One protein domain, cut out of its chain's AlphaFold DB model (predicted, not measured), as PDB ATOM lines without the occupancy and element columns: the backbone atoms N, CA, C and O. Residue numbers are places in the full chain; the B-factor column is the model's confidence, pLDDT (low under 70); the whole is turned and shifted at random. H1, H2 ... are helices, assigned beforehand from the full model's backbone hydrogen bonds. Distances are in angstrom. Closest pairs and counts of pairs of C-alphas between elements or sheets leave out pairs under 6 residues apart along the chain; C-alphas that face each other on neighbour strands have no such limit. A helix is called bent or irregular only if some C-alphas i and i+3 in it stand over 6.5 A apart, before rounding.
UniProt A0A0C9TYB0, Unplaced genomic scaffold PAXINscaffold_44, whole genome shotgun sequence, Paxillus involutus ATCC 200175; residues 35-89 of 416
ATOM      1  N   PRO A  35     169.699 174.842 131.212       91.06
ATOM      2  CA  PRO A  35     168.640 174.303 132.069       91.06
ATOM      3  C   PRO A  35     167.807 173.185 131.436       91.06
ATOM      4  O   PRO A  35     167.466 172.235 132.133       91.06
ATOM      5  N   SER A  36     167.485 173.267 130.139       92.50
ATOM      6  CA  SER A  36     166.771 172.190 129.441       92.50
ATOM      7  C   SER A  36     167.597 170.907 129.364       92.50
ATOM      8  O   SER A  36     167.055 169.832 129.617       92.50
ATOM      9  N   PHE A  37     168.901 171.012 129.089       92.25
ATOM     10  CA  PHE A  37     169.820 169.872 129.133       92.25
ATOM     11  C   PHE A  37     169.904 169.263 130.542       92.25
ATOM     12  O   PHE A  37     169.673 168.072 130.708       92.25
ATOM     13  N   GLU A  38     170.158 170.077 131.572       91.00
ATOM     14  CA  GLU A  38     170.270 169.603 132.962       91.00
ATOM     15  C   GLU A  38     168.953 168.995 133.467       91.00
ATOM     16  O   GLU A  38     168.962 168.025 134.224       91.00
ATOM     17  N   PHE A  39     167.805 169.525 133.031       95.12
ATOM     18  CA  PHE A  39     166.505 168.920 133.309       95.12
ATOM     19  C   PHE A  39     166.384 167.542 132.652       95.12
ATOM     20  O   PHE A  39     165.930 166.603 133.304       95.12
ATOM     21  N   ALA A  40     166.789 167.408 131.386       93.94
ATOM     22  CA  ALA A  40     166.759 166.135 130.674       93.94
ATOM     23  C   ALA A  40     167.689 165.099 131.315       93.94
ATOM     24  O   ALA A  40     167.225 164.011 131.642       93.94
ATOM     25  N   GLU A  41     168.948 165.458 131.577       89.88
ATOM     26  CA  GLU A  41     169.935 164.628 132.280       89.88
ATOM     27  C   GLU A  41     169.388 164.172 133.644       89.88
ATOM     28  O   GLU A  41     169.374 162.986 133.972       89.88
ATOM     29  N   LEU A  42     168.833 165.100 134.430       90.81
ATOM     30  CA  LEU A  42     168.275 164.774 135.737       90.81
ATOM     31  C   LEU A  42     167.094 163.799 135.638       90.81
ATOM     32  O   LEU A  42     167.049 162.826 136.385       90.81
ATOM     33  N   GLN A  43     166.123 164.056 134.758       92.38
ATOM     34  CA  GLN A  43     164.918 163.226 134.660       92.38
ATOM     35  C   GLN A  43     165.183 161.871 134.000       92.38
ATOM     36  O   GLN A  43     164.593 160.876 134.417       92.38
ATOM     37  N   PHE A  44     166.026 161.834 132.969       87.31
ATOM     38  CA  PHE A  44     166.251 160.650 132.145       87.31
ATOM     39  C   PHE A  44     167.354 159.749 132.701       87.31
ATOM     40  O   PHE A  44     167.145 158.545 132.783       87.31
ATOM     41  N   GLU A  45     168.492 160.320 133.100       79.19
ATOM     42  CA  GLU A  45     169.671 159.557 133.523       79.19
ATOM     43  C   GLU A  45     169.728 159.379 135.043       79.19
ATOM     44  O   GLU A  45     169.970 158.284 135.537       79.19
ATOM     45  N   LYS A  46     169.499 160.451 135.812       75.56
ATOM     46  CA  LYS A  46     169.738 160.421 137.269       75.56
ATOM     47  C   LYS A  46     168.545 159.901 138.069       75.56
ATOM     48  O   LYS A  46     168.732 159.193 139.056       75.56
ATOM     49  N   ILE A  47     167.330 160.306 137.696       85.81
ATOM     50  CA  ILE A  47     166.086 159.938 138.394       85.81
ATOM     51  C   ILE A  47     165.376 158.766 137.706       85.81
ATOM     52  O   ILE A  47     164.654 158.036 138.379       85.81
ATOM     53  N   GLU A  48     165.563 158.592 136.393       87.81
ATOM     54  CA  GLU A  48     164.823 157.625 135.566       87.81
ATOM     55  C   GLU A  48     163.292 157.765 135.719       87.81
ATOM     56  O   GLU A  48     162.544 156.790 135.836       87.81
ATOM     57  N   ALA A  49     162.807 159.009 135.742       86.56
ATOM     58  CA  ALA A  49     161.412 159.324 136.022       86.56
ATOM     59  C   ALA A  49     160.457 158.728 134.972       86.56
ATOM     60  O   ALA A  49     160.697 158.753 133.757       86.56
ATOM     61  N   SER A  50     159.301 158.240 135.425       91.56
ATOM     62  CA  SER A  50     158.253 157.768 134.522       91.56
ATOM     63  C   SER A  50     157.672 158.919 133.690       91.56
ATOM     64  O   SER A  50     157.666 160.084 134.092       91.56
ATOM     65  N   ARG A  51     157.081 158.590 132.529       91.62
ATOM     66  CA  ARG A  51     156.403 159.584 131.668       91.62
ATOM     67  C   ARG A  51     155.368 160.420 132.437       91.62
ATOM     68  O   ARG A  51     155.268 161.620 132.215       91.62
ATOM     69  N   GLN A  52     154.626 159.793 133.355       93.50
ATOM     70  CA  GLN A  52     153.596 160.468 134.151       93.50
ATOM     71  C   GLN A  52     154.188 161.442 135.177       93.50
ATOM     72  O   GLN A  52     153.614 162.510 135.396       93.50
ATOM     73  N   GLU A  53     155.321 161.101 135.790       92.81
ATOM     74  CA  GLU A  53     156.019 161.976 136.741       92.81
ATOM     75  C   GLU A  53     156.592 163.204 136.031       92.81
ATOM     76  O   GLU A  53     156.350 164.327 136.477       92.81
ATOM     77  N   VAL A  54     157.241 163.006 134.876       94.88
ATOM     78  CA  VAL A  54     157.760 164.100 134.041       94.88
ATOM     79  C   VAL A  54     156.631 165.038 133.603       94.88
ATOM     80  O   VAL A  54     156.721 166.247 133.806       94.88
ATOM     81  N   ASP A  55     155.527 164.497 133.072       95.81
ATOM     82  CA  ASP A  55     154.365 165.301 132.666       95.81
ATOM     83  C   ASP A  55     153.767 166.088 133.841       95.81
ATOM     84  O   ASP A  55     153.315 167.223 133.676       95.81
ATOM     85  N   SER A  56     153.735 165.489 135.034       96.38
ATOM     86  CA  SER A  56     153.205 166.134 136.239       96.38
ATOM     87  C   SER A  56     154.101 167.285 136.692       96.38
ATOM     88  O   SER A  56     153.598 168.369 136.989       96.38
ATOM     89  N   LEU A  57     155.421 167.088 136.688       96.06
ATOM     90  CA  LEU A  57     156.388 168.122 137.042       96.06
ATOM     91  C   LEU A  57     156.348 169.299 136.058       96.06
ATOM     92  O   LEU A  57     156.268 170.449 136.488       96.06
ATOM     93  N   LEU A  58     156.322 169.031 134.748       95.81
ATOM     94  CA  LEU A  58     156.232 170.077 133.723       95.81
ATOM     95  C   LEU A  58     154.942 170.904 133.862       95.81
ATOM     96  O   LEU A  58     154.982 172.130 133.749       95.81
ATOM     97  N   LYS A  59     153.810 170.272 134.214       95.19
ATOM     98  CA  LYS A  59     152.552 170.980 134.528       95.19
ATOM     99  C   LYS A  59     152.667 171.867 135.768       95.19
ATOM    100  O   LYS A  59     152.136 172.977 135.759       95.19
ATOM    101  N   ILE A  60     153.345 171.403 136.821       94.25
ATOM    102  CA  ILE A  60     153.589 172.201 138.034       94.25
ATOM    103  C   ILE A  60     154.441 173.432 137.695       94.25
ATOM    104  O   ILE A  60     154.099 174.539 138.108       94.25
ATOM    105  N   LEU A  61     155.506 173.258 136.906       93.44
ATOM    106  CA  LEU A  61     156.373 174.353 136.463       93.44
ATOM    107  C   LEU A  61     155.612 175.370 135.598       93.44
ATOM    108  O   LEU A  61     155.710 176.574 135.838       93.44
ATOM    109  N   ALA A  62     154.786 174.898 134.660       91.81
ATOM    110  CA  ALA A  62     153.940 175.762 133.839       91.81
ATOM    111  C   ALA A  62     152.933 176.560 134.689       91.81
ATOM    112  O   ALA A  62     152.814 177.777 134.541       91.81
ATOM    113  N   ALA A  63     152.245 175.902 135.630       91.75
ATOM    114  CA  ALA A  63     151.310 176.566 136.538       91.75
ATOM    115  C   ALA A  63     152.010 177.614 137.418       91.75
ATOM    116  O   ALA A  63     151.476 178.703 137.630       91.75
ATOM    117  N   ARG A  64     153.222 177.313 137.899       90.69
ATOM    118  CA  ARG A  64     154.031 178.247 138.687       90.69
ATOM    119  C   ARG A  64     154.395 179.497 137.887       90.69
ATOM    120  O   ARG A  64     154.227 180.601 138.397       90.69
ATOM    121  N   SER A  65     154.831 179.330 136.641       89.88
ATOM    122  CA  SER A  65     155.184 180.449 135.760       89.88
ATOM    123  C   SER A  65     154.015 181.409 135.517       89.88
ATOM    124  O   SER A  65     154.202 182.629 135.545       89.88
ATOM    125  N   LEU A  66     152.803 180.861 135.350       88.62
ATOM    126  CA  LEU A  66     151.571 181.643 135.209       88.62
ATOM    127  C   LEU A  66     151.246 182.447 136.474       88.62
ATOM    128  O   LEU A  66     150.848 183.604 136.372       88.62
ATOM    129  N   LEU A  67     151.421 181.851 137.658       89.56
ATOM    130  CA  LEU A  67     151.171 182.526 138.937       89.56
ATOM    131  C   LEU A  67     152.182 183.640 139.220       89.56
ATOM    132  O   LEU A  67     151.803 184.692 139.731       89.56
ATOM    133  N   ASP A  68     153.447 183.422 138.868       90.19
ATOM    134  CA  ASP A  68     154.526 184.385 139.097       90.19
ATOM    135  C   ASP A  68     154.561 185.501 138.032       90.19
ATOM    136  O   ASP A  68     155.365 186.427 138.132       90.19
ATOM    137  N   GLY A  69     153.708 185.427 137.001       83.75
ATOM    138  CA  GLY A  69     153.628 186.416 135.921       83.75
ATOM    139  C   GLY A  69     154.875 186.479 135.032       83.75
ATOM    140  O   GLY A  69     155.021 187.414 134.249       83.75
ATOM    141  N   SER A  70     155.777 185.499 135.153       81.00
ATOM    142  CA  SER A  70     157.067 185.489 134.452       81.00
ATOM    143  C   SER A  70     156.936 185.191 132.957       81.00
ATOM    144  O   SER A  70     157.796 185.591 132.178       81.00
ATOM    145  N   GLY A  71     155.873 184.479 132.560       77.12
ATOM    146  CA  GLY A  71     155.669 184.026 131.183       77.12
ATOM    147  C   GLY A  71     156.717 183.021 130.690       77.12
ATOM    148  O   GLY A  71     156.737 182.717 129.504       77.12
ATOM    149  N   ALA A  72     157.587 182.514 131.570       81.19
ATOM    150  CA  ALA A  72     158.605 181.533 131.220       81.19
ATOM    151  C   ALA A  72     157.959 180.173 130.918       81.19
ATOM    152  O   ALA A  72     157.201 179.644 131.733       81.19
ATOM    153  N   GLU A  73     158.251 179.596 129.760       85.19
ATOM    154  CA  GLU A  73     157.784 178.252 129.423       85.19
ATOM    155  C   GLU A  73     158.592 177.189 130.189       85.19
ATOM    156  O   GLU A  73     159.766 177.413 130.512       85.19
ATOM    157  N   PRO A  74     157.982 176.039 130.539       90.56
ATOM    158  CA  PRO A  74     158.735 174.917 131.088       90.56
ATOM    159  C   PRO A  74     159.793 174.431 130.076       90.56
ATOM    160  O   PRO A  74     159.618 174.633 128.877       90.56
ATOM    161  N   PRO A  75     160.862 173.739 130.525       92.75
ATOM    162  CA  PRO A  75     161.943 173.297 129.637       92.75
ATOM    163  C   PRO A  75     161.505 172.414 128.461       92.75
ATOM    164  O   PRO A  75     162.216 172.366 127.462       92.75
ATOM    165  N   PHE A  76     160.363 171.729 128.606       96.31
ATOM    166  CA  PHE A  76     159.719 170.879 127.604       96.31
ATOM    167  C   PHE A  76     158.195 170.968 127.745       96.31
ATOM    168  O   PHE A  76     157.672 171.199 128.840       96.31
ATOM    169  N   CYS A  77     157.461 170.711 126.665       93.12
ATOM    170  CA  CYS A  77     155.998 170.728 126.666       93.12
ATOM    171  C   CYS A  77     155.396 169.544 127.438       93.12
ATOM    172  O   CYS A  77     154.353 169.668 128.082       93.12
ATOM    173  N   ASN A  78     156.020 168.371 127.322       94.25
ATOM    174  CA  ASN A  78     155.630 167.116 127.963       94.25
ATOM    175  C   ASN A  78     156.770 166.084 127.834       94.25
ATOM    176  O   ASN A  78     157.806 166.339 127.222       94.25
ATOM    177  N   SER A  79     156.567 164.891 128.383       94.06
ATOM    178  CA  SER A  79     157.511 163.773 128.315       94.06
ATOM    179  C   SER A  79     157.780 163.256 126.898       94.06
ATOM    180  O   SER A  79     158.820 162.642 126.678       94.06
ATOM    181  N   HIS A  80     156.876 163.473 125.937       95.62
ATOM    182  CA  HIS A  80     157.129 163.145 124.532       95.62
ATOM    183  C   HIS A  80     158.093 164.151 123.902       95.62
ATOM    184  O   HIS A  80     159.014 163.733 123.218       95.62
ATOM    185  N   ASP A  81     157.908 165.447 124.147       96.31
ATOM    186  CA  ASP A  81     158.811 166.513 123.692       96.31
ATOM    187  C   ASP A  81     160.228 166.343 124.267       96.31
ATOM    188  O   ASP A  81     161.210 166.352 123.530       96.31
ATOM    189  N   LEU A  82     160.325 166.034 125.568       94.88
ATOM    190  CA  LEU A  82     161.590 165.664 126.210       94.88
ATOM    191  C   LEU A  82     162.267 164.481 125.501       94.88
ATOM    192  O   LEU A  82     163.442 164.561 125.160       94.88
ATOM    193  N   LYS A  83     161.536 163.379 125.285       91.38
ATOM    194  CA  LYS A  83     162.099 162.173 124.658       91.38
ATOM    195  C   LYS A  83     162.479 162.404 123.201       91.38
ATOM    196  O   LYS A  83     163.547 161.974 122.810       91.38
ATOM    197  N   ALA A  84     161.661 163.129 122.442       92.12
ATOM    198  CA  ALA A  84     161.981 163.500 121.070       92.12
ATOM    199  C   ALA A  84     163.247 164.367 121.003       92.12
ATOM    200  O   ALA A  84     164.101 164.121 120.166       92.12
ATOM    201  N   THR A  85     163.414 165.315 121.932       92.38
ATOM    202  CA  THR A  85     164.641 166.123 122.016       92.38
ATOM    203  C   THR A  85     165.862 165.260 122.346       92.38
ATOM    204  O   THR A  85     166.928 165.480 121.789       92.38
ATOM    205  N   ILE A  86     165.725 164.262 123.229       88.81
ATOM    206  CA  ILE A  86     166.801 163.295 123.513       88.81
ATOM    207  C   ILE A  86     167.115 162.448 122.268       88.81
ATOM    208  O   ILE A  86     168.284 162.258 121.945       88.81
ATOM    209  N   ASP A  87     166.095 161.975 121.550       84.75
ATOM    210  CA  ASP A  87     166.258 161.174 120.328       84.75
ATOM    211  C   ASP A  87     166.879 161.989 119.168       84.75
ATOM    212  O   ASP A  87     167.514 161.415 118.283       84.75
ATOM    213  N   ASP A  88     166.743 163.320 119.178       86.75
ATOM    214  CA  ASP A  88     167.342 164.241 118.199       86.75
ATOM    215  C   ASP A  88     168.837 164.536 118.460       86.75
ATOM    216  O   ASP A  88     169.459 165.281 117.696       86.75
ATOM    217  N   ILE A  89     169.445 163.974 119.518       83.88
ATOM    218  CA  ILE A  89     170.879 164.139 119.793       83.88
ATOM    219  C   ILE A  89     171.679 163.558 118.608       83.88
ATOM    220  O   ILE A  89     171.645 162.352 118.366       83.88
TER     221      ILE A  89
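What this domain is: This is residues 35 to 89 of the 416 residues of an uncharacterized protein of Paxillus involutus ATCC 200175 (UniProt A0A0C9TYB0). One long helix, H2, runs the length of an elongated domain, with the shorter helices H1 and H3 gathered near its first end. H1 runs back beside the first part of H2 with some space between them, H3 meets H2 near the first residues of both to make a steep corner, and the long link after H2 folds back alongside it to reach H3. The printed part has 55 residues with three named helices, in the order H1, H2, H3, and no named strand; its class is all helix. It is compact, with a radius of gyration of the C-alphas of 11.2 A, and spans 32 by 20 by 17 A.

Where its parts are: H2, residues 51 to 67, is 24.6 A from first to last C-alpha, with C-alpha 51 at (156.403, 159.584, 131.668) and C-alpha 67 at (151.171, 182.526, 138.937). H1, residues 35 to 46, measures 14.9 A and begins with C-alpha 35 at (168.640, 174.303, 132.069). It is neither bent nor irregular, but only just: C-alphas 43 and 46 are 6.2 A apart. H3, residues 79 to 87, measures 12.1 A and ends with C-alpha 87 at (166.258, 161.174, 120.328).

How they stand to each other: H2 touches H3 with residues 51 to 55 alone; their closest C-alphas, those of Arg 51 and Ser 79, are 5.5 A apart. These two helices run opposite ways at a steep tilt of 69 degrees, only just short of about perpendicular. H1 and H2 are close but not clearly touching, with the C-alphas of Gln 43 and Val 54 closest at 7.2 A. They run opposite ways at a shallow tilt of 29 degrees. H1 and H3 are also close but not clearly touching, with the C-alphas of Ala 40 and Leu 82 closest at 6.8 A, and their lines are about perpendicular at 89 degrees. In H1, H2 and H3 every O i to N i+4 pair is within hydrogen-bond range.

The domain as a whole: The two C-alphas farthest apart, those of Leu 67 and Ile 89, are 33.1 A apart. The link from H1 to H2 is tight, with 4 residues, and the link from H2 to H3 is long, with 11. The printed part has no cut. Its mean pLDDT is 90.4, and no printed residue is under 70.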